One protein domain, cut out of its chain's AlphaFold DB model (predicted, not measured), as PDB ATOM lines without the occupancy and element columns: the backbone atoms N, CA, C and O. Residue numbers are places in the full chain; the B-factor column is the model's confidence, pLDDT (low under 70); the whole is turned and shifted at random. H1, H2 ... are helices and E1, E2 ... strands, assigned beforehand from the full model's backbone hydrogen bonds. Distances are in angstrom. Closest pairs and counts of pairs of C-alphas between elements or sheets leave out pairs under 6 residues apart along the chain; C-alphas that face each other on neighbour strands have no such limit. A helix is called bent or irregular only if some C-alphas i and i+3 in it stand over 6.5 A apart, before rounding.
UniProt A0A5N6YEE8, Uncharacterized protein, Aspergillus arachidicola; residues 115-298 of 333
ATOM      1  N   GLU A 115     -60.323  13.957 -37.077       58.25
ATOM      2  CA  GLU A 115     -60.105  15.360 -36.724       58.25
ATOM      3  C   GLU A 115     -60.976  15.762 -35.521       58.25
ATOM      4  O   GLU A 115     -62.106  15.289 -35.370       58.25
ATOM      5  N   TYR A 116     -60.442  16.620 -34.650       60.12
ATOM      6  CA  TYR A 116     -61.135  17.087 -33.451       60.12
ATOM      7  C   TYR A 116     -61.646  18.511 -33.650       60.12
ATOM      8  O   TYR A 116     -60.869  19.407 -33.972       60.12
ATOM      9  N   VAL A 117     -62.933  18.747 -33.392       62.62
ATOM     10  CA  VAL A 117     -63.541  20.069 -33.573       62.62
ATOM     11  C   VAL A 117     -63.721  20.777 -32.230       62.62
ATOM     12  O   VAL A 117     -64.547  20.402 -31.396       62.62
ATOM     13  N   LEU A 118     -62.961  21.849 -32.013       59.59
ATOM     14  CA  LEU A 118     -63.007  22.665 -30.804       59.59
ATOM     15  C   LEU A 118     -64.190  23.646 -30.863       59.59
ATOM     16  O   LEU A 118     -64.019  24.824 -31.157       59.59
ATOM     17  N   ARG A 119     -65.404  23.160 -30.579       54.47
ATOM     18  CA  ARG A 119     -66.621  24.000 -30.480       54.47
ATOM     19  C   ARG A 119     -66.927  24.429 -29.045       54.47
ATOM     20  O   ARG A 119     -67.247  25.584 -28.800       54.47
ATOM     21  N   HIS A 120     -66.756  23.526 -28.080       46.25
ATOM     22  CA  HIS A 120     -67.256  23.682 -26.704       46.25
ATOM     23  C   HIS A 120     -66.574  24.765 -25.851       46.25
ATOM     24  O   HIS A 120     -67.016  25.025 -24.737       46.25
ATOM     25  N   ARG A 121     -65.494  25.387 -26.337       49.22
ATOM     26  CA  ARG A 121     -64.728  26.401 -25.589       49.22
ATOM     27  C   ARG A 121     -64.549  27.720 -26.328       49.22
ATOM     28  O   ARG A 121     -63.889  28.614 -25.807       49.22
ATOM     29  N   LEU A 122     -65.101  27.838 -27.532       51.59
ATOM     30  CA  LEU A 122     -65.052  29.088 -28.272       51.59
ATOM     31  C   LEU A 122     -66.305  29.918 -27.966       51.59
ATOM     32  O   LEU A 122     -67.387  29.348 -27.813       51.59
ATOM     33  N   PRO A 123     -66.187  31.254 -27.876       50.50
ATOM     34  CA  PRO A 123     -67.348  32.123 -27.757       50.50
ATOM     35  C   PRO A 123     -68.368  31.882 -28.887       50.50
ATOM     36  O   PRO A 123     -67.968  31.554 -30.013       50.50
ATOM     37  N   PRO A 124     -69.674  32.087 -28.639       46.62
ATOM     38  CA  PRO A 124     -70.687  32.045 -29.691       46.62
ATOM     39  C   PRO A 124     -70.315  32.974 -30.860       46.62
ATOM     40  O   PRO A 124     -69.980  34.135 -30.644       46.62
ATOM     41  N   GLY A 125     -70.355  32.460 -32.094       54.28
ATOM     42  CA  GLY A 125     -69.991  33.208 -33.309       54.28
ATOM     43  C   GLY A 125     -68.522  33.096 -33.743       54.28
ATOM     44  O   GLY A 125     -68.153  33.645 -34.780       54.28
ATOM     45  N   THR A 126     -67.685  32.367 -33.000       58.38
ATOM     46  CA  THR A 126     -66.298  32.086 -33.405       58.38
ATOM     47  C   THR A 126     -66.253  30.944 -34.423       58.38
ATOM     48  O   THR A 126     -67.057  30.014 -34.357       58.38
ATOM     49  N   ARG A 127     -65.299  30.992 -35.363       62.66
ATOM     50  CA  ARG A 127     -65.064  29.889 -36.308       62.66
ATOM     51  C   ARG A 127     -64.638  28.629 -35.563       62.66
ATOM     52  O   ARG A 127     -63.840  28.697 -34.634       62.66
ATOM     53  N   GLU A 128     -65.146  27.491 -36.011       67.38
ATOM     54  CA  GLU A 128     -64.732  26.181 -35.523       67.38
ATOM     55  C   GLU A 128     -63.242  25.961 -35.801       67.38
ATOM     56  O   GLU A 128     -62.772  26.244 -36.902       67.38
ATOM     57  N   ILE A 129     -62.506  25.453 -34.811       65.69
ATOM     58  CA  ILE A 129     -61.107  25.049 -34.985       65.69
ATOM     59  C   ILE A 129     -61.062  23.533 -35.113       65.69
ATOM     60  O   ILE A 129     -61.501  22.822 -34.209       65.69
ATOM     61  N   ILE A 130     -60.507  23.054 -36.221       73.00
ATOM     62  CA  ILE A 130     -60.346  21.635 -36.523       73.00
ATOM     63  C   ILE A 130     -58.884  21.237 -36.303       73.00
ATOM     64  O   ILE A 130     -57.987  21.598 -37.070       73.00
ATOM     65  N   LEU A 131     -58.633  20.489 -35.233       68.94
ATOM     66  CA  LEU A 131     -57.327  19.909 -34.964       68.94
ATOM     67  C   LEU A 131     -57.163  18.627 -35.781       68.94
ATOM     68  O   LEU A 131     -58.034  17.757 -35.776       68.94
ATOM     69  N   GLN A 132     -56.024  18.500 -36.454       70.62
ATOM     70  CA  GLN A 132     -55.647  17.278 -37.155       70.62
ATOM     71  C   GLN A 132     -55.555  16.109 -36.167       70.62
ATOM     72  O   GLN A 132     -55.320  16.309 -34.971       70.62
ATOM     73  N   ASN A 133     -55.632  14.884 -36.686       70.75
ATOM     74  CA  ASN A 133     -55.398  13.700 -35.872       70.75
ATOM     75  C   ASN A 133     -53.997  13.767 -35.215       70.75
ATOM     76  O   ASN A 133     -52.989  13.780 -35.928       70.75
ATOM     77  N   PRO A 134     -53.904  13.801 -33.872       65.88
ATOM     78  CA  PRO A 134     -52.631  13.930 -33.181       65.88
ATOM     79  C   PRO A 134     -51.841  12.624 -33.099       65.88
ATOM     80  O   PRO A 134     -50.721  12.642 -32.600       65.88
ATOM     81  N   ILE A 135     -52.383  11.509 -33.593       62.34
ATOM     82  CA  ILE A 135     -51.663  10.250 -33.800       62.34
ATOM     83  C   ILE A 135     -51.942   9.805 -35.247       62.34
ATOM     84  O   ILE A 135     -52.794   8.946 -35.483       62.34
ATOM     85  N   PRO A 136     -51.283  10.429 -36.242       58.59
ATOM     86  CA  PRO A 136     -51.590  10.184 -37.649       58.59
ATOM     87  C   PRO A 136     -51.208   8.766 -38.091       58.59
ATOM     88  O   PRO A 136     -51.820   8.230 -39.014       58.59
ATOM     89  N   SER A 137     -50.246   8.128 -37.419       57.09
ATOM     90  CA  SER A 137     -49.880   6.730 -37.637       57.09
ATOM     91  C   SER A 137     -49.627   5.975 -36.322       57.09
ATOM     92  O   SER A 137     -49.291   6.580 -35.303       57.09
ATOM     93  N   PRO A 138     -49.697   4.629 -36.318       56.38
ATOM     94  CA  PRO A 138     -49.309   3.823 -35.158       56.38
ATOM     95  C   PRO A 138     -47.855   4.028 -34.709       56.38
ATOM     96  O   PRO A 138     -47.541   3.768 -33.555       56.38
ATOM     97  N   GLN A 139     -46.972   4.509 -35.589       56.50
ATOM     98  CA  GLN A 139     -45.580   4.831 -35.251       56.50
ATOM     99  C   GLN A 139     -45.461   6.140 -34.457       56.50
ATOM    100  O   GLN A 139     -44.400   6.437 -33.908       56.50
ATOM    101  N   ASP A 140     -46.528   6.943 -34.418       53.56
ATOM    102  CA  ASP A 140     -46.636   8.145 -33.587       53.56
ATOM    103  C   ASP A 140     -47.179   7.839 -32.187       53.56
ATOM    104  O   ASP A 140     -47.280   8.722 -31.333       53.56
ATOM    105  N   ARG A 141     -47.497   6.568 -31.919       50.25
ATOM    106  CA  ARG A 141     -47.771   6.066 -30.576       50.25
ATOM    107  C   ARG A 141     -46.540   6.374 -29.717       50.25
ATOM    108  O   ARG A 141     -45.426   6.058 -30.120       50.25
ATOM    109  N   PHE A 142     -46.748   7.036 -28.578       56.97
ATOM    110  CA  PHE A 142     -45.715   7.612 -27.691       56.97
ATOM    111  C   PHE A 142     -45.132   8.979 -28.073       56.97
ATOM    112  O   PHE A 142     -44.200   9.435 -27.415       56.97
ATOM    113  N   ARG A 143     -45.634   9.662 -29.103       69.62
ATOM    114  CA  ARG A 143     -45.150  11.012 -29.432       69.62
ATOM    115  C   ARG A 143     -45.908  12.099 -28.675       69.62
ATOM    116  O   ARG A 143     -46.925  11.825 -28.055       69.62
ATOM    117  N   GLY A 144     -45.408  13.331 -28.673       77.62
ATOM    118  CA  GLY A 144     -45.954  14.415 -27.849       77.62
ATOM    119  C   GLY A 144     -47.192  15.110 -28.430       77.62
ATOM    120  O   GLY A 144     -47.837  15.881 -27.722       77.62
ATOM    121  N   GLY A 145     -47.554  14.879 -29.698       78.56
ATOM    122  CA  GLY A 145     -48.622  15.631 -30.373       78.56
ATOM    123  C   GLY A 145     -50.000  15.462 -29.730       78.56
ATOM    124  O   GLY A 145     -50.802  16.395 -29.723       78.56
ATOM    125  N   TRP A 146     -50.272  14.313 -29.108       74.75
ATOM    126  CA  TRP A 146     -51.511  14.109 -28.350       74.75
ATOM    127  C   TRP A 146     -51.538  14.908 -27.041       74.75
ATOM    128  O   TRP A 146     -52.595  15.403 -26.661       74.75
ATOM    129  N   ILE A 147     -50.392  15.105 -26.382       81.88
ATOM    130  CA  ILE A 147     -50.281  15.947 -25.180       81.88
ATOM    131  C   ILE A 147     -50.598  17.398 -25.546       81.88
ATOM    132  O   ILE A 147     -51.370  18.058 -24.853       81.88
ATOM    133  N   VAL A 148     -50.074  17.867 -26.681       85.75
ATOM    134  CA  VAL A 148     -50.386  19.194 -27.231       85.75
ATOM    135  C   VAL A 148     -51.884  19.334 -27.509       85.75
ATOM    136  O   VAL A 148     -52.487  20.340 -27.141       85.75
ATOM    137  N   ALA A 149     -52.520  18.320 -28.102       77.19
ATOM    138  CA  ALA A 149     -53.962  18.336 -28.341       77.19
ATOM    139  C   ALA A 149     -54.770  18.393 -27.029       77.19
ATOM    140  O   ALA A 149     -55.721  19.171 -26.928       77.19
ATOM    141  N   VAL A 150     -54.375  17.637 -25.999       76.19
ATOM    142  CA  VAL A 150     -54.988  17.712 -24.660       76.19
ATOM    143  C   VAL A 150     -54.844  19.115 -24.076       76.19
ATOM    144  O   VAL A 150     -55.830  19.682 -23.612       76.19
ATOM    145  N   GLY A 151     -53.659  19.719 -24.154       77.88
ATOM    146  CA  GLY A 151     -53.429  21.078 -23.659       77.88
ATOM    147  C   GLY A 151     -54.242  22.129 -24.407       77.88
ATOM    148  O   GLY A 151     -54.804  23.039 -23.804       77.88
ATOM    149  N   ARG A 152     -54.384  21.967 -25.727       77.00
ATOM    150  CA  ARG A 152     -55.149  22.893 -26.570       77.00
ATOM    151  C   ARG A 152     -56.654  22.831 -26.317       77.00
ATOM    152  O   ARG A 152     -57.341  23.848 -26.444       77.00
ATOM    153  N   THR A 153     -57.168  21.637 -26.033       66.94
ATOM    154  CA  THR A 153     -58.606  21.366 -25.889       66.94
ATOM    155  C   THR A 153     -59.073  21.401 -24.441       66.94
ATOM    156  O   THR A 153     -60.264  21.609 -24.199       66.94
ATOM    157  N   TYR A 154     -58.149  21.199 -23.493       59.88
ATOM    158  CA  TYR A 154     -58.410  20.935 -22.077       59.88
ATOM    159  C   TYR A 154     -59.442  19.817 -21.856       59.88
ATOM    160  O   TYR A 154     -60.149  19.790 -20.843       59.88
ATOM    161  N   ALA A 155     -59.593  18.936 -22.842       56.22
ATOM    162  CA  ALA A 155     -60.404  17.748 -22.713       56.22
ATOM    163  C   ALA A 155     -59.560  16.699 -21.991       56.22
ATOM    164  O   ALA A 155     -58.418  16.435 -22.376       56.22
ATOM    165  N   TYR A 156     -60.111  16.102 -20.936       54.94
ATOM    166  CA  TYR A 156     -59.442  14.977 -20.301       54.94
ATOM    167  C   TYR A 156     -59.349  13.817 -21.299       54.94
ATOM    168  O   TYR A 156     -60.328  13.527 -21.995       54.94
ATOM    169  N   PRO A 157     -58.200  13.130 -21.383       51.31
ATOM    170  CA  PRO A 157     -58.113  11.919 -22.180       51.31
ATOM    171  C   PRO A 157     -59.048  10.867 -21.568       51.31
ATOM    172  O   PRO A 157     -58.843  10.471 -20.435       51.31
ATOM    173  N   VAL A 158     -60.077  10.395 -22.276       46.69
ATOM    174  CA  VAL A 158     -60.915   9.278 -21.790       46.69
ATOM    175  C   VAL A 158     -60.215   7.966 -22.114       46.69
ATOM    176  O   VAL A 158     -60.371   7.451 -23.213       46.69
ATOM    177  N   ALA A 159     -59.388   7.439 -21.216       47.66
ATOM    178  CA  ALA A 159     -58.626   6.226 -21.485       47.66
ATOM    179  C   ALA A 159     -58.877   5.133 -20.443       47.66
ATOM    180  O   ALA A 159     -58.794   5.350 -19.237       47.66
ATOM    181  N   PHE A 160     -59.154   3.935 -20.950       43.28
ATOM    182  CA  PHE A 160     -59.285   2.720 -20.164       43.28
ATOM    183  C   PHE A 160     -57.943   1.995 -20.136       43.28
ATOM    184  O   PHE A 160     -57.380   1.698 -21.193       43.28
ATOM    185  N   TYR A 161     -57.436   1.693 -18.943       46.47
ATOM    186  CA  TYR A 161     -56.161   0.993 -18.793       46.47
ATOM    187  C   TYR A 161     -56.364  -0.394 -18.238       46.47
ATOM    188  O   TYR A 161     -56.977  -0.567 -17.193       46.47
ATOM    189  N   VAL A 162     -55.802  -1.380 -18.928       39.97
ATOM    190  CA  VAL A 162     -55.706  -2.737 -18.412       39.97
ATOM    191  C   VAL A 162     -54.732  -2.751 -17.242       39.97
ATOM    192  O   VAL A 162     -53.531  -2.541 -17.412       39.97
ATOM    193  N   ASP A 163     -55.271  -2.993 -16.055       40.59
ATOM    194  CA  ASP A 163     -54.493  -3.121 -14.840       40.59
ATOM    195  C   ASP A 163     -53.997  -4.566 -14.674       40.59
ATOM    196  O   ASP A 163     -54.748  -5.456 -14.270       40.59
ATOM    197  N   SER A 164     -52.719  -4.812 -14.970       36.75
ATOM    198  CA  SER A 164     -52.014  -5.976 -14.411       36.75
ATOM    199  C   SER A 164     -51.249  -5.642 -13.125       36.75
ATOM    200  O   SER A 164     -50.825  -6.559 -12.424       36.75
ATOM    201  N   GLN A 165     -51.046  -4.359 -12.812       39.72
ATOM    202  CA  GLN A 165     -50.380  -3.876 -11.603       39.72
ATOM    203  C   GLN A 165     -50.980  -2.540 -11.166       39.72
ATOM    204  O   GLN A 165     -50.677  -1.500 -11.752       39.72
ATOM    205  N   ARG A 166     -51.837  -2.600 -10.135       42.44
ATOM    206  CA  ARG A 166     -52.598  -1.459  -9.619       42.44
ATOM    207  C   ARG A 166     -51.704  -0.240  -9.551       42.44
ATOM    208  O   ARG A 166     -50.743  -0.244  -8.777       42.44
ATOM    209  N   HIS A 167     -52.050   0.810 -10.289       44.44
ATOM    210  CA  HIS A 167     -51.465   2.115 -10.045       44.44
ATOM    211  C   HIS A 167     -51.957   2.562  -8.666       44.44
ATOM    212  O   HIS A 167     -53.061   3.072  -8.487       44.44
ATOM    213  N   ARG A 168     -51.166   2.246  -7.641       45.00
ATOM    214  CA  ARG A 168     -51.344   2.814  -6.311       45.00
ATOM    215  C   ARG A 168     -51.031   4.308  -6.422       45.00
ATOM    216  O   ARG A 168     -50.170   4.668  -7.225       45.00
ATOM    217  N   PRO A 169     -51.660   5.172  -5.614       41.62
ATOM    218  CA  PRO A 169     -51.188   6.542  -5.455       41.62
ATOM    219  C   PRO A 169     -49.667   6.534  -5.206       41.62
ATOM    220  O   PRO A 169     -49.210   5.927  -4.237       41.62
ATOM    221  N   GLY A 170     -48.887   7.120  -6.123       47.69
ATOM    222  CA  GLY A 170     -47.414   7.100  -6.099       47.69
ATOM    223  C   GLY A 170     -46.718   6.009  -6.934       47.69
ATOM    224  O   GLY A 170     -45.502   5.871  -6.829       47.69
ATOM    225  N   GLY A 171     -47.444   5.233  -7.746       53.91
ATOM    226  CA  GLY A 171     -46.871   4.292  -8.719       53.91
ATOM    227  C   GLY A 171     -46.315   4.969  -9.982       53.91
ATOM    228  O   GLY A 171     -46.580   6.140 -10.240       53.91
ATOM    229  N   SER A 172     -45.556   4.222 -10.789       57.50
ATOM    230  CA  SER A 172     -45.082   4.658 -12.114       57.50
ATOM    231  C   SER A 172     -46.233   4.708 -13.118       57.50
ATOM    232  O   SER A 172     -47.094   3.820 -13.101       57.50
ATOM    233  N   PHE A 173     -46.276   5.722 -13.988       62.62
ATOM    234  CA  PHE A 173     -47.298   5.787 -15.032       62.62
ATOM    235  C   PHE A 173     -47.174   4.588 -15.987       62.62
ATOM    236  O   PHE A 173     -46.139   3.916 -16.036       62.62
ATOM    237  N   PRO A 174     -48.217   4.281 -16.778       62.59
ATOM    238  CA  PRO A 174     -48.052   3.360 -17.891       62.59
ATOM    239  C   PRO A 174     -46.896   3.827 -18.787       62.59
ATOM    240  O   PRO A 174     -46.846   5.005 -19.140       62.59
ATOM    241  N   HIS A 175     -46.034   2.905 -19.234       64.56
ATOM    242  CA  HIS A 175     -44.889   3.201 -20.119       64.56
ATOM    243  C   HIS A 175     -45.266   4.103 -21.304       64.56
ATOM    244  O   HIS A 175     -44.500   4.951 -21.737       64.56
ATOM    245  N   THR A 176     -46.477   3.925 -21.832       61.56
ATOM    246  CA  THR A 176     -47.021   4.720 -22.939       61.56
ATOM    247  C   THR A 176     -47.082   6.218 -22.624       61.56
ATOM    248  O   THR A 176     -46.782   7.057 -23.475       61.56
ATOM    249  N   ILE A 177     -47.480   6.549 -21.398       71.38
ATOM    250  CA  ILE A 177     -47.609   7.918 -20.905       71.38
ATOM    251  C   ILE A 177     -46.234   8.472 -20.570       71.38
ATOM    252  O   ILE A 177     -45.898   9.546 -21.063       71.38
ATOM    253  N   ASP A 178     -45.416   7.706 -19.844       73.12
ATOM    254  CA  ASP A 178     -44.037   8.097 -19.533       73.12
ATOM    255  C   ASP A 178     -43.243   8.397 -20.806       73.12
ATOM    256  O   ASP A 178     -42.670   9.472 -20.926       73.12
ATOM    257  N   ALA A 179     -43.280   7.514 -21.807       71.69
ATOM    258  CA  ALA A 179     -42.593   7.724 -23.079       71.69
ATOM    259  C   ALA A 179     -43.079   8.987 -23.815       71.69
ATOM    260  O   ALA A 179     -42.273   9.714 -24.392       71.69
ATOM    261  N   SER A 180     -44.379   9.289 -23.749       78.44
ATOM    262  CA  SER A 180     -44.943  10.492 -24.374       78.44
ATOM    263  C   SER A 180     -44.503  11.780 -23.684       78.44
ATOM    264  O   SER A 180     -44.175  12.756 -24.358       78.44
ATOM    265  N   ILE A 181     -44.495  11.800 -22.348       84.69
ATOM    266  CA  ILE A 181     -44.068  12.978 -21.585       84.69
ATOM    267  C   ILE A 181     -42.547  13.150 -21.697       84.69
ATOM    268  O   ILE A 181     -42.082  14.266 -21.916       84.69
ATOM    269  N   THR A 182     -41.774  12.059 -21.662       85.94
ATOM    270  CA  THR A 182     -40.333  12.079 -21.959       85.94
ATOM    271  C   THR A 182     -40.074  12.679 -23.334       85.94
ATOM    272  O   THR A 182     -39.244  13.571 -23.458       85.94
ATOM    273  N   ARG A 183     -40.849  12.303 -24.359       85.69
ATOM    274  CA  ARG A 183     -40.694  12.898 -25.691       85.69
ATOM    275  C   ARG A 183     -40.953  14.407 -25.695       85.69
ATOM    276  O   ARG A 183     -40.262  15.135 -26.401       85.69
ATOM    277  N   VAL A 184     -41.930  14.886 -24.924       90.62
ATOM    278  CA  VAL A 184     -42.169  16.328 -24.746       90.62
ATOM    279  C   VAL A 184     -40.958  17.008 -24.102       90.62
ATOM    280  O   VAL A 184     -40.550  18.065 -24.582       90.62
ATOM    281  N   CYS A 185     -40.358  16.399 -23.073       92.69
ATOM    282  CA  CYS A 185     -39.110  16.882 -22.476       92.69
ATOM    283  C   CYS A 185     -37.982  16.950 -23.507       92.69
ATOM    284  O   CYS A 185     -37.354  17.996 -23.621       92.69
ATOM    285  N   ASP A 186     -37.769  15.886 -24.284       91.00
ATOM    286  CA  ASP A 186     -36.696  15.820 -25.279       91.00
ATOM    287  C   ASP A 186     -36.829  16.931 -26.324       91.00
ATOM    288  O   ASP A 186     -35.847  17.574 -26.678       91.00
ATOM    289  N   ILE A 187     -38.048  17.186 -26.809       91.50
ATOM    290  CA  ILE A 187     -38.306  18.248 -27.790       91.50
ATOM    291  C   ILE A 187     -38.072  19.624 -27.163       91.50
ATOM    292  O   ILE A 187     -37.444  20.486 -27.775       91.50
ATOM    293  N   LEU A 188     -38.537  19.855 -25.934       92.88
ATOM    294  CA  LEU A 188     -38.263  21.113 -25.241       92.88
ATOM    295  C   LEU A 188     -36.754  21.320 -25.039       92.88
ATOM    296  O   LEU A 188     -36.243  22.396 -25.334       92.88
ATOM    297  N   GLU A 189     -36.045  20.295 -24.573       94.25
ATOM    298  CA  GLU A 189     -34.637  20.361 -24.178       94.25
ATOM    299  C   GLU A 189     -33.671  20.417 -25.363       94.25
ATOM    300  O   GLU A 189     -32.741  21.225 -25.362       94.25
ATOM    301  N   HIS A 190     -33.887  19.581 -26.375       91.75
ATOM    302  CA  HIS A 190     -32.939  19.390 -27.472       91.75
ATOM    303  C   HIS A 190     -33.335  20.104 -28.762       91.75
ATOM    304  O   HIS A 190     -32.452  20.410 -29.561       91.75
ATOM    305  N   ASP A 191     -34.622  20.404 -28.957       91.44
ATOM    306  CA  ASP A 191     -35.102  21.030 -30.190       91.44
ATOM    307  C   ASP A 191     -35.488  22.504 -29.968       91.44
ATOM    308  O   ASP A 191     -35.071  23.359 -30.746       91.44
ATOM    309  N   ILE A 192     -36.237  22.832 -28.904       92.12
ATOM    310  CA  ILE A 192     -36.793  24.182 -28.681       92.12
ATOM    311  C   ILE A 192     -35.827  25.101 -27.923       92.12
ATOM    312  O   ILE A 192     -35.560  26.201 -28.405       92.12
ATOM    313  N   ILE A 193     -35.289  24.696 -26.763       93.50
ATOM    314  CA  ILE A 193     -34.358  25.526 -25.968       93.50
ATOM    315  C   ILE A 193     -33.182  26.048 -26.809       93.50
ATOM    316  O   ILE A 193     -32.908  27.246 -26.722       93.50
ATOM    317  N   PRO A 194     -32.526  25.242 -27.670       93.56
ATOM    318  CA  PRO A 194     -31.394  25.718 -28.470       93.56
ATOM    319  C   PRO A 194     -31.727  26.831 -29.475       93.56
ATOM    320  O   PRO A 194     -30.821  27.497 -29.969       93.56
ATOM    321  N   VAL A 195     -33.009  27.063 -29.782       93.19
ATOM    322  CA  VAL A 195     -33.449  28.185 -30.633       93.19
ATOM    323  C   VAL A 195     -33.329  29.527 -29.891       93.19
ATOM    324  O   VAL A 195     -33.227  30.591 -30.516       93.19
ATOM    325  N   PHE A 196     -33.311  29.497 -28.557       93.06
ATOM    326  CA  PHE A 196     -33.227  30.672 -27.699       93.06
ATOM    327  C   PHE A 196     -31.802  30.865 -27.179       93.06
ATOM    328  O   PHE A 196     -31.200  29.979 -26.577       93.06
ATOM    329  N   SER A 197     -31.265  32.062 -27.379       91.19
ATOM    330  CA  SER A 197     -30.027  32.483 -26.730       91.19
ATOM    331  C   SER A 197     -30.296  32.781 -25.251       91.19
ATOM    332  O   SER A 197     -31.371  33.284 -24.937       91.19
ATOM    333  N   PRO A 198     -29.335  32.582 -24.330       91.44
ATOM    334  CA  PRO A 198     -29.520  32.917 -22.912       91.44
ATOM    335  C   PRO A 198     -29.880  34.386 -22.633       91.44
ATOM    336  O   PRO A 198     -30.401  34.705 -21.569       91.44
ATOM    337  N   SER A 199     -29.592  35.285 -23.580       88.62
ATOM    338  CA  SER A 199     -29.977  36.699 -23.548       88.62
ATOM    339  C   SER A 199     -31.403  36.973 -24.039       88.62
ATOM    340  O   SER A 199     -31.881  38.095 -23.883       88.62
ATOM    341  N   ASP A 200     -32.073  35.998 -24.666       89.38
ATOM    342  CA  ASP A 200     -33.439  36.163 -25.156       89.38
ATOM    343  C   ASP A 200     -34.399  36.318 -23.960       89.38
ATOM    344  O   ASP A 200     -34.357  35.498 -23.038       89.38
ATOM    345  N   PRO A 201     -35.320  37.304 -23.970       86.62
ATOM    346  CA  PRO A 201     -36.225  37.555 -22.844       86.62
ATOM    347  C   PRO A 201     -37.062  36.340 -22.425       86.62
ATOM    348  O   PRO A 201     -37.383  36.193 -21.250       86.62
ATOM    349  N   LEU A 202     -37.385  35.464 -23.383       87.44
ATOM    350  CA  LEU A 202     -38.208  34.268 -23.184       87.44
ATOM    351  C   LEU A 202     -37.395  33.007 -22.854       87.44
ATOM    352  O   LEU A 202     -37.985  31.973 -22.553       87.44
ATOM    353  N   TYR A 203     -36.057  33.060 -22.872       89.94
ATOM    354  CA  TYR A 203     -35.210  31.896 -22.575       89.94
ATOM    355  C   TYR A 203     -35.533  31.297 -21.197       89.94
ATOM    356  O   TYR A 203     -35.678  30.081 -21.040       89.94
ATOM    357  N   GLY A 204     -35.709  32.169 -20.198       88.12
ATOM    358  CA  GLY A 204     -36.084  31.773 -18.842       88.12
ATOM    359  C   GLY A 204     -37.452  31.092 -18.757       88.12
ATOM    360  O   GLY A 204     -37.610  30.182 -17.943       88.12
ATOM    361  N   ASP A 205     -38.411  31.490 -19.597       87.81
ATOM    362  CA  ASP A 205     -39.746  30.887 -19.653       87.81
ATOM    363  C   ASP A 205     -39.704  29.502 -20.307       87.81
ATOM    364  O   ASP A 205     -40.276  28.556 -19.770       87.81
ATOM    365  N   VAL A 206     -38.955  29.330 -21.400       89.75
ATOM    366  CA  VAL A 206     -38.786  28.013 -22.043       89.75
ATOM    367  C   VAL A 206     -38.124  27.019 -21.077       89.75
ATOM    368  O   VAL A 206     -38.577  25.882 -20.938       89.75
ATOM    369  N   CYS A 207     -37.099  27.457 -20.336       91.31
ATOM    370  CA  CYS A 207     -36.450  26.622 -19.322       91.31
ATOM    371  C   CYS A 207     -37.395  26.288 -18.157       91.31
ATOM    372  O   CYS A 207     -37.400  25.159 -17.661       91.31
ATOM    373  N   ALA A 208     -38.216  27.251 -17.721       89.12
ATOM    374  CA  ALA A 208     -39.213  27.029 -16.679       89.12
ATOM    375  C   ALA A 208     -40.311  26.050 -17.127       89.12
ATOM    376  O   ALA A 208     -40.751  25.234 -16.318       89.12
ATOM    377  N   ALA A 209     -40.714  26.082 -18.401       90.94
ATOM    378  CA  ALA A 209     -41.662  25.127 -18.968       90.94
ATOM    379  C   ALA A 209     -41.105  23.693 -18.937       90.94
ATOM    380  O   ALA A 209     -41.795  22.782 -18.480       90.94
ATOM    381  N   LEU A 210     -39.843  23.489 -19.341       93.31
ATOM    382  CA  LEU A 210     -39.180  22.180 -19.245       93.31
ATOM    383  C   LEU A 210     -39.130  21.671 -17.796       93.31
ATOM    384  O   LEU A 210     -39.483  20.524 -17.524       93.31
ATOM    385  N   GLU A 211     -38.733  22.526 -16.854       90.75
ATOM    386  CA  GLU A 211     -38.687  22.175 -15.431       90.75
ATOM    387  C   GLU A 211     -40.085  21.852 -14.871       90.75
ATOM    388  O   GLU A 211     -40.242  20.916 -14.084       90.75
ATOM    389  N   ALA A 212     -41.126  22.568 -15.308       89.69
ATOM    390  CA  ALA A 212     -42.511  22.276 -14.944       89.69
ATOM    391  C   ALA A 212     -42.943  20.880 -15.426       89.69
ATOM    392  O   ALA A 212     -43.508  20.110 -14.646       89.69
ATOM    393  N   VAL A 213     -42.622  20.517 -16.673       91.06
ATOM    394  CA  VAL A 213     -42.904  19.179 -17.220       91.06
ATOM    395  C   VAL A 213     -42.145  18.096 -16.441       91.06
ATOM    396  O   VAL A 213     -42.761  17.126 -15.992       91.06
ATOM    397  N   LYS A 214     -40.843  18.282 -16.182       90.38
ATOM    398  CA  LYS A 214     -40.023  17.341 -15.391       90.38
ATOM    399  C   LYS A 214     -40.582  17.136 -13.974       90.38
ATOM    400  O   LYS A 214     -40.602  16.016 -13.463       90.38
ATOM    401  N   ARG A 215     -41.114  18.186 -13.343       87.06
ATOM    402  CA  ARG A 215     -41.760  18.094 -12.020       87.06
ATOM    403  C   ARG A 215     -43.059  17.303 -12.031       87.06
ATOM    404  O   ARG A 215     -43.300  16.531 -11.101       87.06
ATOM    405  N   LEU A 216     -43.887  17.481 -13.059       84.94
ATOM    406  CA  LEU A 216     -45.116  16.703 -13.224       84.94
ATOM    407  C   LEU A 216     -44.814  15.205 -13.370       84.94
ATOM    408  O   LEU A 216     -45.490  14.392 -12.735       84.94
ATOM    409  N   MET A 217     -43.758  14.853 -14.117       79.88
ATOM    410  CA  MET A 217     -43.261  13.471 -14.198       79.88
ATOM    411  C   MET A 217     -42.815  12.938 -12.833       79.88
ATOM    412  O   MET A 217     -43.151  11.818 -12.467       79.88
ATOM    413  N   GLY A 218     -42.129  13.760 -12.034       74.12
ATOM    414  CA  GLY A 218     -41.667  13.422 -10.682       74.12
ATOM    415  C   GLY A 218     -42.766  13.288  -9.616       74.12
ATOM    416  O   GLY A 218     -42.468  13.313  -8.423       74.12
ATOM    417  N   GLY A 219     -44.040  13.189 -10.009       67.31
ATOM    418  CA  GLY A 219     -45.139  12.914  -9.086       67.31
ATOM    419  C   GLY A 219     -45.854  14.148  -8.527       67.31
ATOM    420  O   GLY A 219     -46.785  13.982  -7.740       67.31
ATOM    421  N   LYS A 220     -45.536  15.368  -8.977       71.19
ATOM    422  CA  LYS A 220     -46.226  16.602  -8.542       71.19
ATOM    423  C   LYS A 220     -47.592  16.809  -9.203       71.19
ATOM    424  O   LYS A 220     -47.889  16.202 -10.234       71.19
ATOM    425  N   THR A 221     -48.452  17.605  -8.573       69.06
ATOM    426  CA  THR A 221     -49.806  17.909  -9.069       69.06
ATOM    427  C   THR A 221     -49.849  19.264  -9.774       69.06
ATOM    428  O   THR A 221     -48.936  20.081  -9.657       69.06
ATOM    429  N   ARG A 222     -50.941  19.543 -10.493       69.94
ATOM    430  CA  ARG A 222     -51.158  20.849 -11.132       69.94
ATOM    431  C   ARG A 222     -51.132  22.008 -10.127       69.94
ATOM    432  O   ARG A 222     -50.595  23.065 -10.433       69.94
ATOM    433  N   SER A 223     -51.637  21.805  -8.907       67.06
ATOM    434  CA  SER A 223     -51.587  22.822  -7.847       67.06
ATOM    435  C   SER A 223     -50.163  23.155  -7.397       67.06
ATOM    436  O   SER A 223     -49.906  24.290  -7.000       67.06
ATOM    437  N   ASP A 224     -49.230  22.199  -7.492       69.31
ATOM    438  CA  ASP A 224     -47.816  22.431  -7.180       69.31
ATOM    439  C   ASP A 224     -47.137  23.333  -8.221       69.31
ATOM    440  O   ASP A 224     -46.162  24.015  -7.900       69.31
ATOM    441  N   LEU A 225     -47.652  23.374  -9.458       73.19
ATOM    442  CA  LEU A 225     -47.093  24.187 -10.539       73.19
ATOM    443  C   LEU A 225     -47.400  25.675 -10.412       73.19
ATOM    444  O   LEU A 225     -46.588  26.478 -10.858       73.19
ATOM    445  N   ASN A 226     -48.496  26.058  -9.751       66.38
ATOM    446  CA  ASN A 226     -48.937  27.457  -9.651       66.38
ATOM    447  C   ASN A 226     -47.901  28.398  -8.998       66.38
ATOM    448  O   ASN A 226     -48.019  29.614  -9.106       66.38
ATOM    449  N   ARG A 227     -46.892  27.855  -8.302       64.19
ATOM    450  CA  ARG A 227     -45.782  28.623  -7.705       64.19
ATOM    451  C   ARG A 227     -44.571  28.793  -8.630       64.19
ATOM    452  O   ARG A 227     -43.675  29.563  -8.303       64.19
ATOM    453  N   TYR A 228     -44.521  28.056  -9.736       65.44
ATOM    454  CA  TYR A 228     -43.354  27.932 -10.615       65.44
ATOM    455  C   TYR A 228     -43.665  28.273 -12.077       65.44
ATOM    456  O   TYR A 228     -42.774  28.714 -12.800       65.44
ATOM    457  N   TRP A 229     -44.915  28.085 -12.504       75.88
ATOM    458  CA  TRP A 229     -45.377  28.320 -13.863       75.88
ATOM    459  C   TRP A 229     -46.770  28.980 -13.868       75.88
ATOM    460  O   TRP A 229     -47.676  28.460 -13.214       75.88
ATOM    461  N   PRO A 230     -46.971  30.081 -14.619       67.06
ATOM    462  CA  PRO A 230     -45.950  30.885 -15.293       67.06
ATOM    463  C   PRO A 230     -45.139  31.726 -14.289       67.06
ATOM    464  O   PRO A 230     -45.682  32.256 -13.319       67.06
ATOM    465  N   LYS A 231     -43.833  31.894 -14.540       59.03
ATOM    466  CA  LYS A 231     -42.882  32.552 -13.618       59.03
ATOM    467  C   LYS A 231     -43.236  34.014 -13.300       59.03
ATOM    468  O   LYS A 231     -42.900  34.504 -12.227       59.03
ATOM    469  N   ASN A 232     -43.955  34.681 -14.205       56.06
ATOM    470  CA  ASN A 232     -44.295  36.104 -14.108       56.06
ATOM    471  C   ASN A 232     -45.774  36.379 -13.771       56.06
ATOM    472  O   ASN A 232     -46.227  37.510 -13.930       56.06
ATOM    473  N   GLY A 233     -46.553  35.377 -13.337       47.59
ATOM    474  CA  GLY A 233     -47.928  35.556 -12.828       47.59
ATOM    475  C   GLY A 233     -48.978  36.062 -13.835       47.59
ATOM    476  O   GLY A 233     -50.170  36.047 -13.542       47.59
ATOM    477  N   SER A 234     -48.569  36.476 -15.033       45.94
ATOM    478  CA  SER A 234     -49.451  36.867 -16.125       45.94
ATOM    479  C   SER A 234     -49.732  35.654 -17.005       45.94
ATOM    480  O   SER A 234     -48.920  35.301 -17.856       45.94
ATOM    481  N   VAL A 235     -50.913  35.057 -16.841       51.56
ATOM    482  CA  VAL A 235     -51.551  34.278 -17.912       51.56
ATOM    483  C   VAL A 235     -51.740  35.236 -19.079       51.56
ATOM    484  O   VAL A 235     -52.604  36.108 -18.980       51.56
ATOM    485  N   ARG A 236     -50.924  35.150 -20.136       49.38
ATOM    486  CA  ARG A 236     -51.191  35.843 -21.412       49.38
ATOM    487  C   ARG A 236     -50.226  35.428 -22.526       49.38
ATOM    488  O   ARG A 236     -49.677  36.262 -23.233       49.38
ATOM    489  N   GLY A 237     -50.124  34.127 -22.768       52.47
ATOM    490  CA  GLY A 237     -50.198  33.612 -24.130       52.47
ATOM    491  C   GLY A 237     -51.516  32.866 -24.267       52.47
ATOM    492  O   GLY A 237     -51.513  31.650 -24.197       52.47
ATOM    493  N   CYS A 238     -52.651  33.571 -24.360       62.25
ATOM    494  CA  CYS A 238     -53.961  32.926 -24.255       62.25
ATOM    495  C   CYS A 238     -54.031  31.739 -25.224       62.25
ATOM    496  O   CYS A 238     -53.978  31.952 -26.422       62.25
ATOM    497  N   ILE A 239     -54.166  30.503 -24.736       67.81
ATOM    498  CA  ILE A 239     -54.238  29.302 -25.594       67.81
ATOM    499  C   ILE A 239     -55.314  29.454 -26.692       67.81
ATOM    500  O   ILE A 239     -55.204  28.890 -27.780       67.81
ATOM    501  N   SER A 240     -56.336  30.283 -26.439       65.75
ATOM    502  CA  SER A 240     -57.357  30.679 -27.415       65.75
ATOM    503  C   SER A 240     -56.848  31.501 -28.613       65.75
ATOM    504  O   SER A 240     -57.497  31.472 -29.654       65.75
ATOM    505  N   SER A 241     -55.706  32.187 -28.500       68.75
ATOM    506  CA  SER A 241     -55.070  32.958 -29.577       68.75
ATOM    507  C   SER A 241     -54.328  32.084 -30.582       68.75
ATOM    508  O   SER A 241     -53.956  32.577 -31.643       68.75
ATOM    509  N   LEU A 242     -54.102  30.802 -30.272       79.25
ATOM    510  CA  LEU A 242     -53.563  29.853 -31.237       79.25
ATOM    511  C   LEU A 242     -54.667  29.478 -32.222       79.25
ATOM    512  O   LEU A 242     -55.638  28.798 -31.862       79.25
ATOM    513  N   ASP A 243     -54.499  29.903 -33.467       83.69
ATOM    514  CA  ASP A 243     -55.362  29.481 -34.559       83.69
ATOM    515  C   ASP A 243     -55.176  27.986 -34.891       83.69
ATOM    516  O   ASP A 243     -54.390  27.248 -34.277       83.69
ATOM    517  N   GLN A 244     -55.961  27.522 -35.858       82.94
ATOM    518  CA  GLN A 244     -55.941  26.140 -36.312       82.94
ATOM    519  C   GLN A 244     -54.594  25.731 -36.923       82.94
ATOM    520  O   GLN A 244     -54.124  24.620 -36.675       82.94
ATOM    521  N   GLU A 245     -53.976  26.599 -37.723       86.94
ATOM    522  CA  GLU A 245     -52.742  26.289 -38.445       86.94
ATOM    523  C   GLU A 245     -51.579  26.114 -37.474       86.94
ATOM    524  O   GLU A 245     -50.878  25.102 -37.525       86.94
ATOM    525  N   VAL A 246     -51.452  27.044 -36.528       87.88
ATOM    526  CA  VAL A 246     -50.474  27.011 -35.444       87.88
ATOM    527  C   VAL A 246     -50.699  25.784 -34.563       87.88
ATOM    528  O   VAL A 246     -49.755  25.044 -34.292       87.88
ATOM    529  N   SER A 247     -51.945  25.498 -34.175       85.81
ATOM    530  CA  SER A 247     -52.263  24.319 -33.352       85.81
ATOM    531  C   SER A 247     -51.873  23.010 -34.054       85.81
ATOM    532  O   SER A 247     -51.263  22.126 -33.449       85.81
ATOM    533  N   ASN A 248     -52.156  22.895 -35.352       86.81
ATOM    534  CA  ASN A 248     -51.799  21.720 -36.146       86.81
ATOM    535  C   ASN A 248     -50.290  21.626 -36.400       86.81
ATOM    536  O   ASN A 248     -49.730  20.527 -36.389       86.81
ATOM    537  N   ALA A 249     -49.606  22.752 -36.587       89.75
ATOM    538  CA  ALA A 249     -48.154  22.778 -36.696       89.75
ATOM    539  C   ALA A 249     -47.489  22.282 -35.404       89.75
ATOM    540  O   ALA A 249     -46.589  21.452 -35.475       89.75
ATOM    541  N   LEU A 250     -47.991  22.681 -34.232       89.56
ATOM    542  CA  LEU A 250     -47.490  22.193 -32.944       89.56
ATOM    543  C   LEU A 250     -47.710  20.694 -32.758       89.56
ATOM    544  O   LEU A 250     -46.794  19.988 -32.349       89.56
ATOM    545  N   ILE A 251     -48.894  20.184 -33.098       86.38
ATOM    546  CA  ILE A 251     -49.158  18.742 -33.032       86.38
ATOM    547  C   ILE A 251     -48.182  17.974 -33.946       86.38
ATOM    548  O   ILE A 251     -47.667  16.934 -33.537       86.38
ATOM    549  N   ARG A 252     -47.873  18.487 -35.151       86.88
ATOM    550  CA  ARG A 252     -46.866  17.876 -36.045       86.88
ATOM    551  C   ARG A 252     -45.465  17.949 -35.454       86.88
ATOM    552  O   ARG A 252     -44.777  16.935 -35.446       86.88
ATOM    553  N   LEU A 253     -45.072  19.109 -34.931       90.00
ATOM    554  CA  LEU A 253     -43.770  19.327 -34.303       90.00
ATOM    555  C   LEU A 253     -43.563  18.328 -33.166       90.00
ATOM    556  O   LEU A 253     -42.568  17.619 -33.144       90.00
ATOM    557  N   PHE A 254     -44.536  18.172 -32.272       88.50
ATOM    558  CA  PHE A 254     -44.416  17.225 -31.165       88.50
ATOM    559  C   PHE A 254     -44.533  15.749 -31.578       88.50
ATOM    560  O   PHE A 254     -44.226  14.852 -30.790       88.50
ATOM    561  N   ASN A 255     -44.912  15.493 -32.832       81.62
ATOM    562  CA  ASN A 255     -44.866  14.182 -33.459       81.62
ATOM    563  C   ASN A 255     -43.642  13.962 -34.346       81.62
ATOM    564  O   ASN A 255     -43.468  12.852 -34.822       81.62
ATOM    565  N   ARG A 256     -42.780  14.940 -34.607       81.81
ATOM    566  CA  ARG A 256     -41.684  14.757 -35.571       81.81
ATOM    567  C   ARG A 256     -40.516  13.947 -34.999       81.81
ATOM    568  O   ARG A 256     -40.378  13.782 -33.784       81.81
ATOM    569  N   PHE A 257     -39.613  13.559 -35.898       70.56
ATOM    570  CA  PHE A 257     -38.236  13.191 -35.576       70.56
ATOM    571  C   PHE A 257     -37.260  14.135 -36.282       70.56
ATOM    572  O   PHE A 257     -37.477  14.502 -37.435       70.56
ATOM    573  N   GLY A 258     -36.165  14.474 -35.603       74.81
ATOM    574  CA  GLY A 258     -35.096  15.307 -36.154       74.81
ATOM    575  C   GLY A 258     -35.246  16.808 -35.867       74.81
ATOM    576  O   GLY A 258     -36.276  17.246 -35.348       74.81
ATOM    577  N   PRO A 259     -34.220  17.598 -36.230       80.69
ATOM    578  CA  PRO A 259     -34.069  18.996 -35.821       80.69
ATOM    579  C   PRO A 259     -35.167  19.882 -36.402       80.69
ATOM    580  O   PRO A 259     -35.646  19.595 -37.494       80.69
ATOM    581  N   LEU A 260     -35.538  20.966 -35.719       87.44
ATOM    582  CA  LEU A 260     -36.571  21.892 -36.202       87.44
ATOM    583  C   LEU A 260     -36.243  22.467 -37.589       87.44
ATOM    584  O   LEU A 260     -35.114  22.885 -37.855       87.44
ATOM    585  N   THR A 261     -37.264  22.531 -38.440       90.12
ATOM    586  CA  THR A 261     -37.273  23.324 -39.681       90.12
ATOM    587  C   THR A 261     -37.237  24.822 -39.365       90.12
ATOM    588  O   THR A 261     -37.536  25.231 -38.242       90.12
ATOM    589  N   GLU A 262     -36.877  25.663 -40.336       89.19
ATOM    590  CA  GLU A 262     -36.860  27.119 -40.123       89.19
ATOM    591  C   GLU A 262     -38.261  27.665 -39.821       89.19
ATOM    592  O   GLU A 262     -38.425  28.505 -38.937       89.19
ATOM    593  N   GLU A 263     -39.293  27.117 -40.460       87.94
ATOM    594  CA  GLU A 263     -40.687  27.470 -40.199       87.94
ATOM    595  C   GLU A 263     -41.095  27.119 -38.760       87.94
ATOM    596  O   GLU A 263     -41.749  27.909 -38.078       87.94
ATOM    597  N   GLU A 264     -40.669  25.957 -38.258       89.75
ATOM    598  CA  GLU A 264     -40.912  25.547 -36.871       89.75
ATOM    599  C   GLU A 264     -40.118  26.397 -35.873       89.75
ATOM    600  O   GLU A 264     -40.639  26.718 -34.808       89.75
ATOM    601  N   LYS A 265     -38.892  26.820 -36.206       90.75
ATOM    602  CA  LYS A 265     -38.125  27.760 -35.371       90.75
ATOM    603  C   LYS A 265     -38.848  29.099 -35.249       90.75
ATOM    604  O   LYS A 265     -38.952  29.632 -34.146       90.75
ATOM    605  N   VAL A 266     -39.391  29.617 -36.352       89.25
ATOM    606  CA  VAL A 266     -40.202  30.846 -36.355       89.25
ATOM    607  C   VAL A 266     -41.486  30.660 -35.544       89.25
ATOM    608  O   VAL A 266     -41.859  31.550 -34.781       89.25
ATOM    609  N   LEU A 267     -42.137  29.498 -35.651       87.19
ATOM    610  CA  LEU A 267     -43.323  29.156 -34.865       87.19
ATOM    611  C   LEU A 267     -43.042  29.214 -33.357       87.19
ATOM    612  O   LEU A 267     -43.812  29.828 -32.615       87.19
ATOM    613  N   VAL A 268     -41.949  28.584 -32.908       87.06
ATOM    614  CA  VAL A 268     -41.631  28.469 -31.476       87.06
ATOM    615  C   VAL A 268     -40.959  29.706 -30.898       87.06
ATOM    616  O   VAL A 268     -41.142  29.936 -29.714       87.06
ATOM    617  N   LYS A 269     -40.224  30.499 -31.695       87.44
ATOM    618  CA  LYS A 269     -39.558  31.755 -31.278       87.44
ATOM    619  C   LYS A 269     -40.360  33.019 -31.635       87.44
ATOM    620  O   LYS A 269     -39.893  34.142 -31.458       87.44
ATOM    621  N   GLY A 270     -41.575  32.850 -32.152       83.31
ATOM    622  CA  GLY A 270     -42.443  33.931 -32.611       83.31
ATOM    623  C   GLY A 270     -43.347  34.533 -31.524       83.31
ATOM    624  O   GLY A 270     -43.215  34.228 -30.335       83.31
ATOM    625  N   PRO A 271     -44.342  35.352 -31.912       82.25
ATOM    626  CA  PRO A 271     -45.286  35.972 -30.974       82.25
ATOM    627  C   PRO A 271     -46.124  34.951 -30.183       82.25
ATOM    628  O   PRO A 271     -46.642  35.268 -29.117       82.25
ATOM    629  N   ASN A 272     -46.219  33.714 -30.676       84.38
ATOM    630  CA  ASN A 272     -46.987  32.640 -30.053       84.38
ATOM    631  C   ASN A 272     -46.202  31.846 -29.000       84.38
ATOM    632  O   ASN A 272     -46.804  30.989 -28.360       84.38
ATOM    633  N   THR A 273     -44.908  32.124 -28.788       87.88
ATOM    634  CA  THR A 273     -44.020  31.341 -27.902       87.88
ATOM    635  C   THR A 273     -44.682  30.994 -26.564       87.88
ATOM    636  O   THR A 273     -44.761  29.828 -26.194       87.88
ATOM    637  N   MET A 274     -45.235  31.983 -25.854       87.56
ATOM    638  CA  MET A 274     -45.856  31.739 -24.546       87.56
ATOM    639  C   MET A 274     -47.093  30.849 -24.630       87.56
ATOM    640  O   MET A 274     -47.246  29.948 -23.814       87.56
ATOM    641  N   ALA A 275     -47.941  31.046 -25.639       86.88
ATOM    642  CA  ALA A 275     -49.121  30.212 -25.841       86.88
ATOM    643  C   ALA A 275     -48.737  28.766 -26.201       86.88
ATOM    644  O   ALA A 275     -49.385  27.824 -25.750       86.88
ATOM    645  N   VAL A 276     -47.648  28.580 -26.957       89.38
ATOM    646  CA  VAL A 276     -47.070  27.259 -27.243       89.38
ATOM    647  C   VAL A 276     -46.632  26.571 -25.949       89.38
ATOM    648  O   VAL A 276     -47.032  25.434 -25.698       89.38
ATOM    649  N   LEU A 277     -45.842  27.254 -25.114       90.50
ATOM    650  CA  LEU A 277     -45.369  26.703 -23.842       90.50
ATOM    651  C   LEU A 277     -46.531  26.390 -22.891       90.50
ATOM    652  O   LEU A 277     -46.541  25.325 -22.274       90.50
ATOM    653  N   GLU A 278     -47.531  27.275 -22.809       87.94
ATOM    654  CA  GLU A 278     -48.743  27.056 -22.015       87.94
ATOM    655  C   GLU A 278     -49.484  25.793 -22.474       87.94
ATOM    656  O   GLU A 278     -49.775  24.945 -21.633       87.94
ATOM    657  N   VAL A 279     -49.718  25.604 -23.783       88.00
ATOM    658  CA  VAL A 279     -50.363  24.382 -24.311       88.00
ATOM    659  C   VAL A 279     -49.600  23.128 -23.905       88.00
ATOM    660  O   VAL A 279     -50.210  22.135 -23.512       88.00
ATOM    661  N   VAL A 280     -48.275  23.148 -24.002       90.81
ATOM    662  CA  VAL A 280     -47.450  21.978 -23.690       90.81
ATOM    663  C   VAL A 280     -47.533  21.639 -22.202       90.81
ATOM    664  O   VAL A 280     -47.836  20.498 -21.849       90.81
ATOM    665  N   VAL A 281     -47.329  22.626 -21.324       90.44
ATOM    666  CA  VAL A 281     -47.367  22.420 -19.868       90.44
ATOM    667  C   VAL A 281     -48.771  22.025 -19.404       90.44
ATOM    668  O   VAL A 281     -48.909  21.062 -18.648       90.44
ATOM    669  N   ASP A 282     -49.819  22.699 -19.886       85.31
ATOM    670  CA  ASP A 282     -51.206  22.361 -19.548       85.31
ATOM    671  C   ASP A 282     -51.617  20.993 -20.090       85.31
ATOM    672  O   ASP A 282     -52.387  20.285 -19.436       85.31
ATOM    673  N   GLY A 283     -51.096  20.597 -21.251       84.31
ATOM    674  CA  GLY A 283     -51.284  19.261 -21.799       84.31
ATOM    675  C   GLY A 283     -50.744  18.199 -20.854       84.31
ATOM    676  O   GLY A 283     -51.490  17.315 -20.432       84.31
ATOM    677  N   VAL A 284     -49.477  18.325 -20.447       87.19
ATOM    678  CA  VAL A 284     -48.855  17.383 -19.503       87.19
ATOM    679  C   VAL A 284     -49.586  17.403 -18.161       87.19
ATOM    680  O   VAL A 284     -49.866  16.341 -17.608       87.19
ATOM    681  N   ALA A 285     -49.946  18.581 -17.645       84.31
ATOM    682  CA  ALA A 285     -50.644  18.710 -16.367       84.31
ATOM    683  C   ALA A 285     -52.002  18.004 -16.389       84.31
ATOM    684  O   ALA A 285     -52.303  17.221 -15.490       84.31
ATOM    685  N   THR A 286     -52.796  18.243 -17.435       76.56
ATOM    686  CA  THR A 286     -54.113  17.620 -17.628       76.56
ATOM    687  C   THR A 286     -53.999  16.102 -17.753       76.56
ATOM    688  O   THR A 286     -54.803  15.374 -17.170       76.56
ATOM    689  N   VAL A 287     -52.988  15.613 -18.476       76.88
ATOM    690  CA  VAL A 287     -52.690  14.180 -18.584       76.88
ATOM    691  C   VAL A 287     -52.348  13.602 -17.216       76.88
ATOM    692  O   VAL A 287     -52.992  12.659 -16.772       76.88
ATOM    693  N   VAL A 288     -51.374  14.177 -16.515       78.50
ATOM    694  CA  VAL A 288     -50.923  13.680 -15.210       78.50
ATOM    695  C   VAL A 288     -52.051  13.690 -14.175       78.50
ATOM    696  O   VAL A 288     -52.217  12.704 -13.459       78.50
ATOM    697  N   GLU A 289     -52.845  14.760 -14.115       75.25
ATOM    698  CA  GLU A 289     -54.030  14.860 -13.252       75.25
ATOM    699  C   GLU A 289     -55.046  13.767 -13.588       75.25
ATOM    700  O   GLU A 289     -55.527  13.073 -12.695       75.25
ATOM    701  N   TYR A 290     -55.326  13.547 -14.877       71.19
ATOM    702  CA  TYR A 290     -56.211  12.466 -15.293       71.19
ATOM    703  C   TYR A 290     -55.729  11.115 -14.760       71.19
ATOM    704  O   TYR A 290     -56.502  10.392 -14.141       71.19
ATOM    705  N   PHE A 291     -54.452  10.787 -14.948       68.56
ATOM    706  CA  PHE A 291     -53.911   9.494 -14.526       68.56
ATOM    707  C   PHE A 291     -53.897   9.279 -13.020       68.56
ATOM    708  O   PHE A 291     -54.067   8.146 -12.570       68.56
ATOM    709  N   LYS A 292     -53.704  10.349 -12.252       69.50
ATOM    710  CA  LYS A 292     -53.688  10.281 -10.791       69.50
ATOM    711  C   LYS A 292     -55.087  10.212 -10.198       69.50
ATOM    712  O   LYS A 292     -55.319   9.400  -9.307       69.50
ATOM    713  N   ASP A 293     -56.000  11.031 -10.711       62.09
ATOM    714  CA  ASP A 293     -57.247  11.339 -10.007       62.09
ATOM    715  C   ASP A 293     -58.491  10.766 -10.700       62.09
ATOM    716  O   ASP A 293     -59.537  10.627 -10.069       62.09
ATOM    717  N   ARG A 294     -58.416  10.458 -12.005       53.62
ATOM    718  CA  ARG A 294     -59.603  10.181 -12.844       53.62
ATOM    719  C   ARG A 294     -59.508   8.933 -13.720       53.62
ATOM    720  O   ARG A 294     -60.520   8.536 -14.295       53.62
ATOM    721  N   ALA A 295     -58.325   8.341 -13.869       54.62
ATOM    722  CA  ALA A 295     -58.127   7.200 -14.749       54.62
ATOM    723  C   ALA A 295     -58.974   6.012 -14.300       54.62
ATOM    724  O   ALA A 295     -59.020   5.650 -13.122       54.62
ATOM    725  N   VAL A 296     -59.627   5.388 -15.279       49.56
ATOM    726  CA  VAL A 296     -60.438   4.202 -15.042       49.56
ATOM    727  C   VAL A 296     -59.618   2.972 -15.390       49.56
ATOM    728  O   VAL A 296     -59.272   2.718 -16.547       49.56
ATOM    729  N   TRP A 297     -59.304   2.206 -14.352       52.53
ATOM    730  CA  TRP A 297     -58.566   0.957 -14.448       52.53
ATOM    731  C   TRP A 297     -59.529  -0.202 -14.694       52.53
ATOM    732  O   TRP A 297     -60.505  -0.395 -13.964       52.53
ATOM    733  N   LEU A 298     -59.249  -0.975 -15.735       48.53
ATOM    734  CA  LEU A 298     -59.984  -2.177 -16.076       48.53
ATOM    735  C   LEU A 298     -59.564  -3.314 -15.150       48.53
ATOM    736  O   LEU A 298     -58.366  -3.569 -15.013       48.53
TER     737      LEU A 298
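AT A GLANCE: This is residues 115 to 298 of the 333 residues of an uncharacterized protein of Aspergillus arachidicola (UniProt A0A5N6YEE8). Three long helices, H2, H3 and H7, lie side by side as a bundle, and H1 crosses H7 on one side of it, with H5 next to H1. H6 packs near the last residues of H2, a small hairpin of E1 and E2 lies beyond H1 and H5, and E3 and E4 pair beyond the last residues of H7. The printed part has 184 residues, with seven named helices and four named strands in the order E1 E2 H1 E3 H2 H3 H4 H5 H6 H7 E4; the class is mostly helix. The sheet E1 - E2 is antiparallel and E3 - E4 parallel. The whole is compact and rounded, with a radius of gyration of the C-alphas of 16.0 A and spans of 46 by 39 by 33 A.

IN THESE COORDINATES: E1, residues 116 to 118, begins at C-alpha 116 (-61.135, 17.087, -33.451). E2 is residues 129 to 131, H1 145 to 153, 12.4 A long, and E3 160 to 162. H2, residues 175 to 195, is 29.4 A long and neither bent nor irregular, but only just: C-alphas 190 and 193 are 6.5 A apart. H3, residues 203 to 217, measures 21.8 A, and H4 is residues 222 to 225. H5, residues 244 to 255, measures 16.5 A, H6, residues 262 to 269, 10.3 A, and H7, residues 273 to 294, 30.3 A. E4, residues 296 to 298, ends at C-alpha 298 (-59.984, -2.177, -16.076).

HOW THE PARTS SIT: In the bundle, helices side by side, H2 and H3 form a helical hairpin and touch at a shallow tilt of 11 degrees, opposite ways; their closest C-alphas, Leu 188 and Leu 210, are 6.2 A apart. H3 touches H7 at 10 degrees, the same way, closest at Val 213 and Val 281, 6.1 A. H2 and H7 are close but not clearly touching. H1 touches H7, about perpendicular at 87 degrees, with C-alphas of Gly 151 and Gly 283 3.4 A apart. H5 touches H1, closest at Gly 145 and Ile 251, 4.1 A. H6 touches H2, closest at Val 195 and Lys 265, 6.7 A. H4 and H7 only just touch, with 3 pairs of C-alphas within 8 A, closest at Arg 222 and Ala 285, 5.7 A. In the hairpin E1 and E2, N 118 and O 129 are 2.8 A apart, within hydrogen-bond range. E3 and E4, with N 298 and O 161 at 2.7 A, within hydrogen-bond range, are the two strands of a strand-helix-strand unit, two parallel neighbour strands with H2, H3, H4, H5, H6 and H7 between them along the chain. Every O i to N i+4 pair is within range in H1, H3, H5, H6 and H7, and 13 of 17 in H2; H4 is too short for one.

THE WHOLE: The C-alphas of Ser 199 and Leu 298, the two farthest apart, are 49.7 A apart. The printed part has no cut. The links E2 to H1, E3 to H2 and H4 to H5 are long. The mean pLDDT of the printed part is 72.9, and 78 residues are under 70, among them residues 153 to 176.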